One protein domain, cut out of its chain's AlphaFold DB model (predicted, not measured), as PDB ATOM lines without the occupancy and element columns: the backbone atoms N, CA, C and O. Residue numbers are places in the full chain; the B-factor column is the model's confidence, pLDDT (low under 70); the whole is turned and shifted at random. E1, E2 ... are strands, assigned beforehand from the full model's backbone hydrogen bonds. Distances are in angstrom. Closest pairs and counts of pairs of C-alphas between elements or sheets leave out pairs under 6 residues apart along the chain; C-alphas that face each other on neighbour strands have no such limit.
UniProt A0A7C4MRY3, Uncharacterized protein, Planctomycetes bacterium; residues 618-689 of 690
ATOM      1  N   ALA A 618     -21.264 -78.308 245.938       85.62
ATOM      2  CA  ALA A 618     -21.895 -77.198 246.633       85.62
ATOM      3  C   ALA A 618     -21.261 -75.903 246.109       85.62
ATOM      4  O   ALA A 618     -20.050 -75.717 246.233       85.62
ATOM      5  N   VAL A 619     -22.061 -75.051 245.473       87.75
ATOM      6  CA  VAL A 619     -21.609 -73.821 244.815       87.75
ATOM      7  C   VAL A 619     -22.285 -72.633 245.481       87.75
ATOM      8  O   VAL A 619     -23.509 -72.515 245.481       87.75
ATOM      9  N   TRP A 620     -21.470 -71.737 246.030       89.62
ATOM     10  CA  TRP A 620     -21.899 -70.422 246.485       89.62
ATOM     11  C   TRP A 620     -21.536 -69.413 245.404       89.62
ATOM     12  O   TRP A 620     -20.371 -69.301 245.030       89.62
ATOM     13  N   ILE A 621     -22.536 -68.696 244.907       89.50
ATOM     14  CA  ILE A 621     -22.366 -67.581 243.982       89.50
ATOM     15  C   ILE A 621     -22.667 -66.312 244.770       89.50
ATOM     16  O   ILE A 621     -23.751 -66.188 245.338       89.50
ATOM     17  N   THR A 622     -21.712 -65.389 244.795       89.69
ATOM     18  CA  THR A 622     -21.899 -64.015 245.269       89.69
ATOM     19  C   THR A 622     -21.685 -63.107 244.067       89.69
ATOM     20  O   THR A 622     -20.646 -63.207 243.415       89.69
ATOM     21  N   VAL A 623     -22.652 -62.246 243.769       89.31
ATOM     22  CA  VAL A 623     -22.550 -61.217 242.732       89.31
ATOM     23  C   VAL A 623     -22.404 -59.872 243.433       89.31
ATOM     24  O   VAL A 623     -23.254 -59.512 244.243       89.31
ATOM     25  N   GLY A 624     -21.319 -59.165 243.131       87.06
ATOM     26  CA  GLY A 624     -21.121 -57.760 243.480       87.06
ATOM     27  C   GLY A 624     -21.060 -56.934 242.200       87.06
ATOM     28  O   GLY A 624     -20.544 -57.405 241.182       87.06
ATOM     29  N   TYR A 625     -21.611 -55.726 242.243       87.00
ATOM     30  CA  TYR A 625     -21.534 -54.769 241.145       87.00
ATOM     31  C   TYR A 625     -20.296 -53.890 241.322       87.00
ATOM     32  O   TYR A 625     -19.950 -53.530 242.441       87.00
ATOM     33  N   PHE A 626     -19.632 -53.538 240.226       88.00
ATOM     34  CA  PHE A 626     -18.454 -52.669 240.232       88.00
ATOM     35  C   PHE A 626     -18.699 -51.479 239.317       88.00
ATOM     36  O   PHE A 626     -19.371 -51.612 238.290       88.00
ATOM     37  N   GLU A 627     -18.154 -50.323 239.678       87.06
ATOM     38  CA  GLU A 627     -18.155 -49.169 238.789       87.06
ATOM     39  C   GLU A 627     -17.152 -49.376 237.653       87.06
ATOM     40  O   GLU A 627     -16.043 -49.874 237.861       87.06
ATOM     41  N   VAL A 628     -17.547 -48.992 236.440       89.19
ATOM     42  CA  VAL A 628     -16.755 -49.208 235.228       89.19
ATOM     43  C   VAL A 628     -16.675 -47.901 234.448       89.19
ATOM     44  O   VAL A 628     -17.701 -47.308 234.111       89.19
ATOM     45  N   TYR A 629     -15.456 -47.447 234.162       85.81
ATOM     46  CA  TYR A 629     -15.189 -46.175 233.490       85.81
ATOM     47  C   TYR A 629     -14.522 -46.395 232.126       85.81
ATOM     48  O   TYR A 629     -13.711 -47.312 231.996       85.81
ATOM     49  N   PRO A 630     -14.812 -45.571 231.099       90.56
ATOM     50  CA  PRO A 630     -14.113 -45.657 229.822       90.56
ATOM     51  C   PRO A 630     -12.615 -45.399 230.002       90.56
ATOM     52  O   PRO A 630     -12.222 -44.386 230.588       90.56
ATOM     53  N   HIS A 631     -11.784 -46.278 229.454       87.31
ATOM     54  CA  HIS A 631     -10.331 -46.164 229.485       87.31
ATOM     55  C   HIS A 631      -9.726 -46.381 228.090       87.31
ATOM     56  O   HIS A 631     -10.398 -46.802 227.148       87.31
ATOM     57  N   ALA A 632      -8.452 -46.028 227.926       87.06
ATOM     58  CA  ALA A 632      -7.743 -46.290 226.684       87.06
ATOM     59  C   ALA A 632      -7.500 -47.799 226.551       87.06
ATOM     60  O   ALA A 632      -7.151 -48.455 227.528       87.06
ATOM     61  N   ILE A 633      -7.672 -48.342 225.344       89.25
ATOM     62  CA  ILE A 633      -7.430 -49.764 225.084       89.25
ATOM     63  C   ILE A 633      -5.934 -50.044 225.253       89.25
ATOM     64  O   ILE A 633      -5.113 -49.533 224.487       89.25
ATOM     65  N   ASP A 634      -5.593 -50.869 226.239       89.81
ATOM     66  CA  ASP A 634      -4.228 -51.308 226.521       89.81
ATOM     67  C   ASP A 634      -4.168 -52.815 226.842       89.81
ATOM     68  O   ASP A 634      -5.127 -53.558 226.625       89.81
ATOM     69  N   ALA A 635      -3.010 -53.298 227.298       84.75
ATOM     70  CA  ALA A 635      -2.808 -54.716 227.606       84.75
ATOM     71  C   ALA A 635      -3.514 -55.190 228.895       84.75
ATOM     72  O   ALA A 635      -3.657 -56.399 229.081       84.75
ATOM     73  N   GLY A 636      -3.925 -54.276 229.782       79.94
ATOM     74  CA  GLY A 636      -4.733 -54.566 230.969       79.94
ATOM     75  C   GLY A 636      -6.238 -54.434 230.716       79.94
ATOM     76  O   GLY A 636      -7.016 -55.181 231.301       79.94
ATOM     77  N   HIS A 637      -6.629 -53.544 229.801       85.25
ATOM     78  CA  HIS A 637      -8.013 -53.160 229.509       85.25
ATOM     79  C   HIS A 637      -8.316 -53.299 228.001       85.25
ATOM     80  O   HIS A 637      -8.562 -52.303 227.307       85.25
ATOM     81  N   PRO A 638      -8.270 -54.526 227.440       85.00
ATOM     82  CA  PRO A 638      -8.411 -54.762 225.999       85.00
ATOM     83  C   PRO A 638      -9.815 -54.448 225.450       85.00
ATOM     84  O   PRO A 638     -10.002 -54.360 224.237       85.00
ATOM     85  N   ASP A 639     -10.803 -54.295 226.329       85.56
ATOM     86  CA  ASP A 639     -12.185 -53.905 226.050       85.56
ATOM     87  C   ASP A 639     -12.440 -52.389 226.183       85.56
ATOM     88  O   ASP A 639     -13.523 -51.928 225.820       85.56
ATOM     89  N   GLY A 640     -11.448 -51.611 226.636       87.62
ATOM     90  CA  GLY A 640     -11.543 -50.156 226.797       87.62
ATOM     91  C   GLY A 640     -12.251 -49.704 228.078       87.62
ATOM     92  O   GLY A 640     -12.788 -48.594 228.116       87.62
ATOM     93  N   TRP A 641     -12.267 -50.540 229.119       88.69
ATOM     94  CA  TRP A 641     -12.962 -50.266 230.378       88.69
ATOM     95  C   TRP A 641     -12.056 -50.488 231.600       88.69
ATOM     96  O   TRP A 641     -11.464 -51.549 231.760       88.69
ATOM     97  N   GLU A 642     -11.969 -49.497 232.489       87.38
ATOM     98  CA  GLU A 642     -11.312 -49.604 233.800       87.38
ATOM     99  C   GLU A 642     -12.355 -49.985 234.864       87.38
ATOM    100  O   GLU A 642     -13.338 -49.265 235.065       87.38
ATOM    101  N   ILE A 643     -12.132 -51.103 235.563       85.69
ATOM    102  CA  ILE A 643     -12.942 -51.526 236.718       85.69
ATOM    103  C   ILE A 643     -12.434 -50.794 237.966       85.69
ATOM    104  O   ILE A 643     -11.242 -50.846 238.272       85.69
ATOM    105  N   ARG A 644     -13.334 -50.130 238.700       82.69
ATOM    106  CA  ARG A 644     -13.027 -49.393 239.937       82.69
ATOM    107  C   ARG A 644     -13.643 -50.063 241.171       82.69
ATOM    108  O   ARG A 644     -13.671 -51.288 241.259       82.69
ATOM    109  N   GLY A 645     -14.037 -49.264 242.165       80.62
ATOM    110  CA  GLY A 645     -14.606 -49.733 243.425       80.62
ATOM    111  C   GLY A 645     -15.888 -50.546 243.238       80.62
ATOM    112  O   GLY A 645     -16.564 -50.477 242.208       80.62
ATOM    113  N   GLU A 646     -16.209 -51.334 244.262       84.12
ATOM    114  CA  GLU A 646     -17.503 -52.006 244.361       84.12
ATOM    115  C   GLU A 646     -18.598 -50.939 244.515       84.12
ATOM    116  O   GLU A 646     -18.459 -50.003 245.301       84.12
ATOM    117  N   LEU A 647     -19.676 -51.058 243.744       83.31
ATOM    118  CA  LEU A 647     -20.765 -50.089 243.724       83.31
ATOM    119  C   LEU A 647     -21.354 -49.938 245.136       83.31
ATOM    120  O   LEU A 647     -21.685 -50.926 245.792       83.31
ATOM    121  N   GLY A 648     -21.468 -48.695 245.605       77.75
ATOM    122  CA  GLY A 648     -21.921 -48.398 246.966       77.75
ATOM    123  C   GLY A 648     -20.845 -48.529 248.053       77.75
ATOM    124  O   GLY A 648     -21.161 -48.329 249.226       77.75
ATOM    125  N   SER A 649     -19.571 -48.801 247.725       80.50
ATOM    126  CA  SER A 649     -18.499 -48.840 248.739       80.50
ATOM    127  C   SER A 649     -18.286 -47.500 249.442       80.50
ATOM    128  O   SER A 649     -18.011 -47.479 250.641       80.50
ATOM    129  N   ASP A 650     -18.459 -46.392 248.717       74.56
ATOM    130  CA  ASP A 650     -18.277 -45.033 249.242       74.56
ATOM    131  C   ASP A 650     -19.483 -44.547 250.067       74.56
ATOM    132  O   ASP A 650     -19.332 -43.697 250.946       74.56
ATOM    133  N   THR A 651     -20.680 -45.092 249.816       78.06
ATOM    134  CA  THR A 651     -21.910 -44.785 250.571       78.06
ATOM    135  C   THR A 651     -22.168 -45.761 251.720       78.06
ATOM    136  O   THR A 651     -22.967 -45.466 252.608       78.06
ATOM    137  N   GLY A 652     -21.496 -46.917 251.729       77.44
ATOM    138  CA  GLY A 652     -21.747 -48.023 252.656       77.44
ATOM    139  C   GLY A 652     -22.944 -48.906 252.271       77.44
ATOM    140  O   GLY A 652     -23.228 -49.879 252.968       77.44
ATOM    141  N   GLU A 653     -23.620 -48.609 251.160       79.44
ATOM    142  CA  GLU A 653     -24.798 -49.326 250.652       79.44
ATOM    143  C   GLU A 653     -24.388 -50.452 249.684       79.44
ATOM    144  O   GLU A 653     -24.861 -50.535 248.553       79.44
ATOM    145  N   ILE A 654     -23.466 -51.320 250.116       81.88
ATOM    146  CA  ILE A 654     -22.986 -52.449 249.305       81.88
ATOM    147  C   ILE A 654     -24.050 -53.557 249.278       81.88
ATOM    148  O   ILE A 654     -24.189 -54.320 250.238       81.88
ATOM    149  N   GLU A 655     -24.760 -53.689 248.159       81.31
ATOM    150  CA  GLU A 655     -25.676 -54.803 247.899       81.31
ATOM    151  C   GLU A 655     -24.943 -55.966 247.206       81.31
ATOM    152  O   GLU A 655     -24.284 -55.794 246.179       81.31
ATOM    153  N   ARG A 656     -25.052 -57.174 247.773       85.69
ATOM    154  CA  ARG A 656     -24.470 -58.404 247.212       85.69
ATOM    155  C   ARG A 656     -25.524 -59.490 247.127       85.69
ATOM    156  O   ARG A 656     -25.929 -60.028 248.154       85.69
ATOM    157  N   HIS A 657     -25.891 -59.881 245.912       89.12
ATOM    158  CA  HIS A 657     -26.800 -61.006 245.712       89.12
ATOM    159  C   HIS A 657     -26.064 -62.324 245.916       89.12
ATOM    160  O   HIS A 657     -24.961 -62.532 245.397       89.12
ATOM    161  N   ARG A 658     -26.667 -63.237 246.673       90.31
ATOM    162  CA  ARG A 658     -26.051 -64.498 247.079       90.31
ATOM    163  C   ARG A 658     -26.988 -65.658 246.838       90.31
ATOM    164  O   ARG A 658     -28.116 -65.710 247.319       90.31
ATOM    165  N   ALA A 659     -26.476 -66.655 246.134       92.38
ATOM    166  CA  ALA A 659     -27.206 -67.865 245.821       92.38
ATOM    167  C   ALA A 659     -26.374 -69.106 246.146       92.38
ATOM    168  O   ALA A 659     -25.164 -69.162 245.924       92.38
ATOM    169  N   PHE A 660     -27.054 -70.116 246.671       93.25
ATOM    170  CA  PHE A 660     -26.519 -71.436 246.940       93.25
ATOM    171  C   PHE A 660     -27.140 -72.452 245.983       93.25
ATOM    172  O   PHE A 660     -28.367 -72.558 245.876       93.25
ATOM    173  N   TYR A 661     -26.278 -73.225 245.334       91.31
ATOM    174  CA  TYR A 661     -26.655 -74.298 244.429       91.31
ATOM    175  C   TYR A 661     -25.999 -75.610 244.853       91.31
ATOM    176  O   TYR A 661     -24.814 -75.644 245.192       91.31
ATOM    177  N   LEU A 662     -26.751 -76.707 244.780       89.81
ATOM    178  CA  LEU A 662     -26.190 -78.056 244.800       89.81
ATOM    179  C   LEU A 662     -26.304 -78.627 243.388       89.81
ATOM    180  O   LEU A 662     -27.413 -78.845 242.905       89.81
ATOM    181  N   ILE A 663     -25.167 -78.838 242.728       88.31
ATOM    182  CA  ILE A 663     -25.085 -79.231 241.317       88.31
ATOM    183  C   ILE A 663     -24.566 -80.668 241.217       88.31
ATOM    184  O   ILE A 663     -23.475 -80.957 241.708       88.31
ATOM    185  N   ASP A 664     -25.315 -81.559 240.568       86.06
ATOM    186  CA  ASP A 664     -24.936 -82.945 240.281       86.06
ATOM    187  C   ASP A 664     -24.626 -83.131 238.791       86.06
ATOM    188  O   ASP A 664     -25.514 -83.255 237.952       86.06
ATOM    189  N   ARG A 665     -23.332 -83.195 238.469       79.31
ATOM    190  CA  ARG A 665     -22.811 -83.447 237.119       79.31
ATOM    191  C   ARG A 665     -22.650 -84.934 236.776       79.31
ATOM    192  O   ARG A 665     -21.922 -85.259 235.841       79.31
ATOM    193  N   SER A 666     -23.233 -85.854 237.553       73.75
ATOM    194  CA  SER A 666     -23.347 -87.260 237.127       73.75
ATOM    195  C   SER A 666     -24.391 -87.442 236.023       73.75
ATOM    196  O   SER A 666     -24.300 -88.391 235.244       73.75
ATOM    197  N   LEU A 667     -25.336 -86.503 235.915       75.12
ATOM    198  CA  LEU A 667     -26.255 -86.392 234.792       75.12
ATOM    199  C   LEU A 667     -25.556 -85.672 233.620       75.12
ATOM    200  O   LEU A 667     -24.940 -84.625 233.832       75.12
ATOM    201  N   PRO A 668     -25.623 -86.199 232.384       73.06
ATOM    202  CA  PRO A 668     -25.060 -85.522 231.222       73.06
ATOM    203  C   PRO A 668     -25.932 -84.320 230.838       73.06
ATOM    204  O   PRO A 668     -27.082 -84.491 230.429       73.06
ATOM    205  N   ALA A 669     -25.378 -83.110 230.929       74.56
ATOM    206  CA  ALA A 669     -26.004 -81.909 230.384       74.56
ATOM    207  C   ALA A 669     -25.445 -81.552 229.006       74.56
ATOM    208  O   ALA A 669     -24.231 -81.560 228.793       74.56
ATOM    209  N   GLY A 670     -26.340 -81.192 228.091       77.19
ATOM    210  CA  GLY A 670     -25.991 -80.453 226.890       77.19
ATOM    211  C   GLY A 670     -25.788 -78.978 227.231       77.19
ATOM    212  O   GLY A 670     -26.577 -78.390 227.968       77.19
ATOM    213  N   PHE A 671     -24.745 -78.378 226.668       78.44
ATOM    214  CA  PHE A 671     -24.550 -76.932 226.670       78.44
ATOM    215  C   PHE A 671     -24.513 -76.447 225.225       78.44
ATOM    216  O   PHE A 671     -23.644 -76.859 224.455       78.44
ATOM    217  N   PHE A 672     -25.435 -75.556 224.874       82.75
ATOM    218  CA  PHE A 672     -25.412 -74.829 223.613       82.75
ATOM    219  C   PHE A 672     -25.597 -73.337 223.904       82.75
ATOM    220  O   PHE A 672     -26.307 -72.948 224.831       82.75
ATOM    221  N   ARG A 673     -24.885 -72.466 223.181       76.38
ATOM    222  CA  ARG A 673     -24.819 -71.048 223.552       76.38
ATOM    223  C   ARG A 673     -26.147 -70.354 223.241       76.38
ATOM    224  O   ARG A 673     -26.422 -70.060 222.085       76.38
ATOM    225  N   GLY A 674     -26.903 -70.022 224.287       81.12
ATOM    226  CA  GLY A 674     -28.194 -69.333 224.181       81.12
ATOM    227  C   GLY A 674     -29.415 -70.256 224.180       81.12
ATOM    228  O   GLY A 674     -30.531 -69.750 224.144       81.12
ATOM    229  N   GLU A 675     -29.221 -71.574 224.275       82.50
ATOM    230  CA  GLU A 675     -30.299 -72.554 224.434       82.50
ATOM    231  C   GLU A 675     -30.116 -73.293 225.764       82.50
ATOM    232  O   GLU A 675     -29.038 -73.825 226.039       82.50
ATOM    233  N   ASP A 676     -31.166 -73.349 226.587       75.38
ATOM    234  CA  ASP A 676     -31.205 -74.288 227.707       75.38
ATOM    235  C   ASP A 676     -31.759 -75.625 227.208       75.38
ATOM    236  O   ASP A 676     -32.847 -75.689 226.636       75.38
ATOM    237  N   LEU A 677     -30.972 -76.682 227.391       83.75
ATOM    238  CA  LEU A 677     -31.314 -78.035 226.961       83.75
ATOM    239  C   LEU A 677     -31.831 -78.845 228.148       83.75
ATOM    240  O   LEU A 677     -32.978 -79.285 228.181       83.75
ATOM    241  N   ASN A 678     -30.957 -79.077 229.123       84.38
ATOM    242  CA  ASN A 678     -31.260 -79.835 230.330       84.38
ATOM    243  C   ASN A 678     -30.370 -79.408 231.510       84.38
ATOM    244  O   ASN A 678     -30.079 -80.229 232.383       84.38
ATOM    245  N   ILE A 679     -29.926 -78.145 231.538       83.06
ATOM    246  CA  ILE A 679     -28.997 -77.643 232.560       83.06
ATOM    247  C   ILE A 679     -29.694 -77.585 233.926       83.06
ATOM    248  O   ILE A 679     -29.084 -77.951 234.933       83.06
ATOM    249  N   GLU A 680     -30.986 -77.239 233.969       83.56
ATOM    250  CA  GLU A 680     -31.779 -77.253 235.208       83.56
ATOM    251  C   GLU A 680     -31.788 -78.626 235.902       83.56
ATOM    252  O   GLU A 680     -31.757 -78.687 237.129       83.56
ATOM    253  N   ASN A 681     -31.727 -79.733 235.149       85.06
ATOM    254  CA  ASN A 681     -31.705 -81.087 235.722       85.06
ATOM    255  C   ASN A 681     -30.423 -81.392 236.518       85.06
ATOM    256  O   ASN A 681     -30.418 -82.326 237.317       85.06
ATOM    257  N   LEU A 682     -29.345 -80.619 236.333       85.38
ATOM    258  CA  LEU A 682     -28.150 -80.709 237.176       85.38
ATOM    259  C   LEU A 682     -28.376 -80.107 238.570       85.38
ATOM    260  O   LEU A 682     -27.622 -80.404 239.496       85.38
ATOM    261  N   ILE A 683     -29.353 -79.214 238.731       88.19
ATOM    262  CA  ILE A 683     -29.517 -78.393 239.930       88.19
ATOM    263  C   ILE A 683     -30.435 -79.122 240.920       88.19
ATOM    264  O   ILE A 683     -31.655 -78.986 240.893       88.19
ATOM    265  N   LEU A 684     -29.835 -79.878 241.842       86.88
ATOM    266  CA  LEU A 684     -30.556 -80.588 242.905       86.88
ATOM    267  C   LEU A 684     -31.184 -79.637 243.931       86.88
ATOM    268  O   LEU A 684     -32.231 -79.933 244.502       86.88
ATOM    269  N   ILE A 685     -30.509 -78.520 244.216       91.38
ATOM    270  CA  ILE A 685     -30.976 -77.477 245.134       91.38
ATOM    271  C   ILE A 685     -30.635 -76.126 244.518       91.38
ATOM    272  O   ILE A 685     -29.490 -75.898 244.134       91.38
ATOM    273  N   ARG A 686     -31.614 -75.220 244.491       91.25
ATOM    274  CA  ARG A 686     -31.465 -73.798 244.167       91.25
ATOM    275  C   ARG A 686     -32.034 -72.988 245.321       91.25
ATOM    276  O   ARG A 686     -33.207 -73.139 245.650       91.25
ATOM    277  N   ARG A 687     -31.220 -72.132 245.935       90.62
ATOM    278  CA  ARG A 687     -31.650 -71.239 247.012       90.62
ATOM    279  C   ARG A 687     -31.003 -69.871 246.855       90.62
ATOM    280  O   ARG A 687     -29.796 -69.746 247.013       90.62
ATOM    281  N   PHE A 688     -31.817 -68.852 246.616       87.88
ATOM    282  CA  PHE A 688     -31.408 -67.470 246.854       87.88
ATOM    283  C   PHE A 688     -31.361 -67.231 248.370       87.88
ATOM    284  O   PHE A 688     -32.206 -67.748 249.109       87.88
ATOM    285  N   ILE A 689     -30.307 -66.565 248.830       85.19
ATOM    286  CA  ILE A 689     -30.049 -66.253 250.239       85.19
ATOM    287  C   ILE A 689     -30.382 -64.782 250.485       85.19
ATOM    288  O   ILE A 689     -31.156 -64.493 251.393       85.19
TER     289      ILE A 689
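Overview. This is residues 618 to 689 of the 690 residues of an uncharacterized protein of Planctomycetes bacterium (UniProt A0A7C4MRY3). The model is an open U: a long, narrow three-stranded strip, E1, E4 and E5, makes its base, the two-stranded hairpin E2 and E3 rises at one end, and the loop of residues 665 to 682 rises at the other end towards the same side. The space between the two arms is empty, and E1 leads from the strip into the hairpin. The printed part has 72 residues with no named helix and five named strands, E1 to E5 along the chain; the class is all strand, with 33 residues, under half, in named elements. The larger sheet has the order E1 - E4 - E5 and the smaller E2 - E3, both antiparallel. The whole is extended, with a radius of gyration of the C-alphas of 17.6 A and spans of 44 by 31 by 17 A.

Arrangement. E4, residues 656 to 664, is the inner strand of the larger sheet, and E1, residues 618 to 624, is an edge strand antiparallel to it at 157 degrees. N 619 and O 661 are 2.8 A apart and N 659 and O 621 are 2.9 A apart, both within hydrogen-bond range. E5, residues 683 to 688, is the other edge strand and forms a hairpin with E4, antiparallel at 168 degrees. Here N 660 and O 687, 2.8 A apart, are within hydrogen-bond range. This sheet's C-alphas lie up to 4.0 A off the best plane through them. E1 runs on into E2, residues 626 to 630, across a break of 1 residue, at 51 degrees; the two meet only through their link. E2 and E3, residues 641 to 646, form a hairpin, antiparallel at 152 degrees, with N 642 and O 629 within hydrogen-bond range at 2.8 A. The closest C-alphas of E1 and E3, those of Gly 624 and Glu 646, are 6.9 A apart. E3 and E4 are apart, and E2 is apart from E4 and E5.

Along the chain. E4, the longest strand, measures 25.5 A from C-alpha 656 at (-24.470, -58.404, 247.212) to C-alpha 664. E1 begins with C-alpha 618 at (-21.895, -77.198, 246.633) and measures 19.7 A. E2 measures 13.3 A and E3 14.8 A. E5 measures 13.1 A and ends with C-alpha 688 at (-31.408, -67.470, 246.854).

Size, cuts and confidence. The two C-alphas farthest apart, those of Thr 651 and Pro 668, are 45.2 A apart. The link from E4 to E5, 18 residues, is long, and its C-alphas lie 16 to 23 A from the mean of the C-alphas. The link from E1 to E2 is tight, and those from E2 to E3 and from E3 to E4 are short. The printed part has no cut. Its mean pLDDT is 84.6, and no printed residue is under 70.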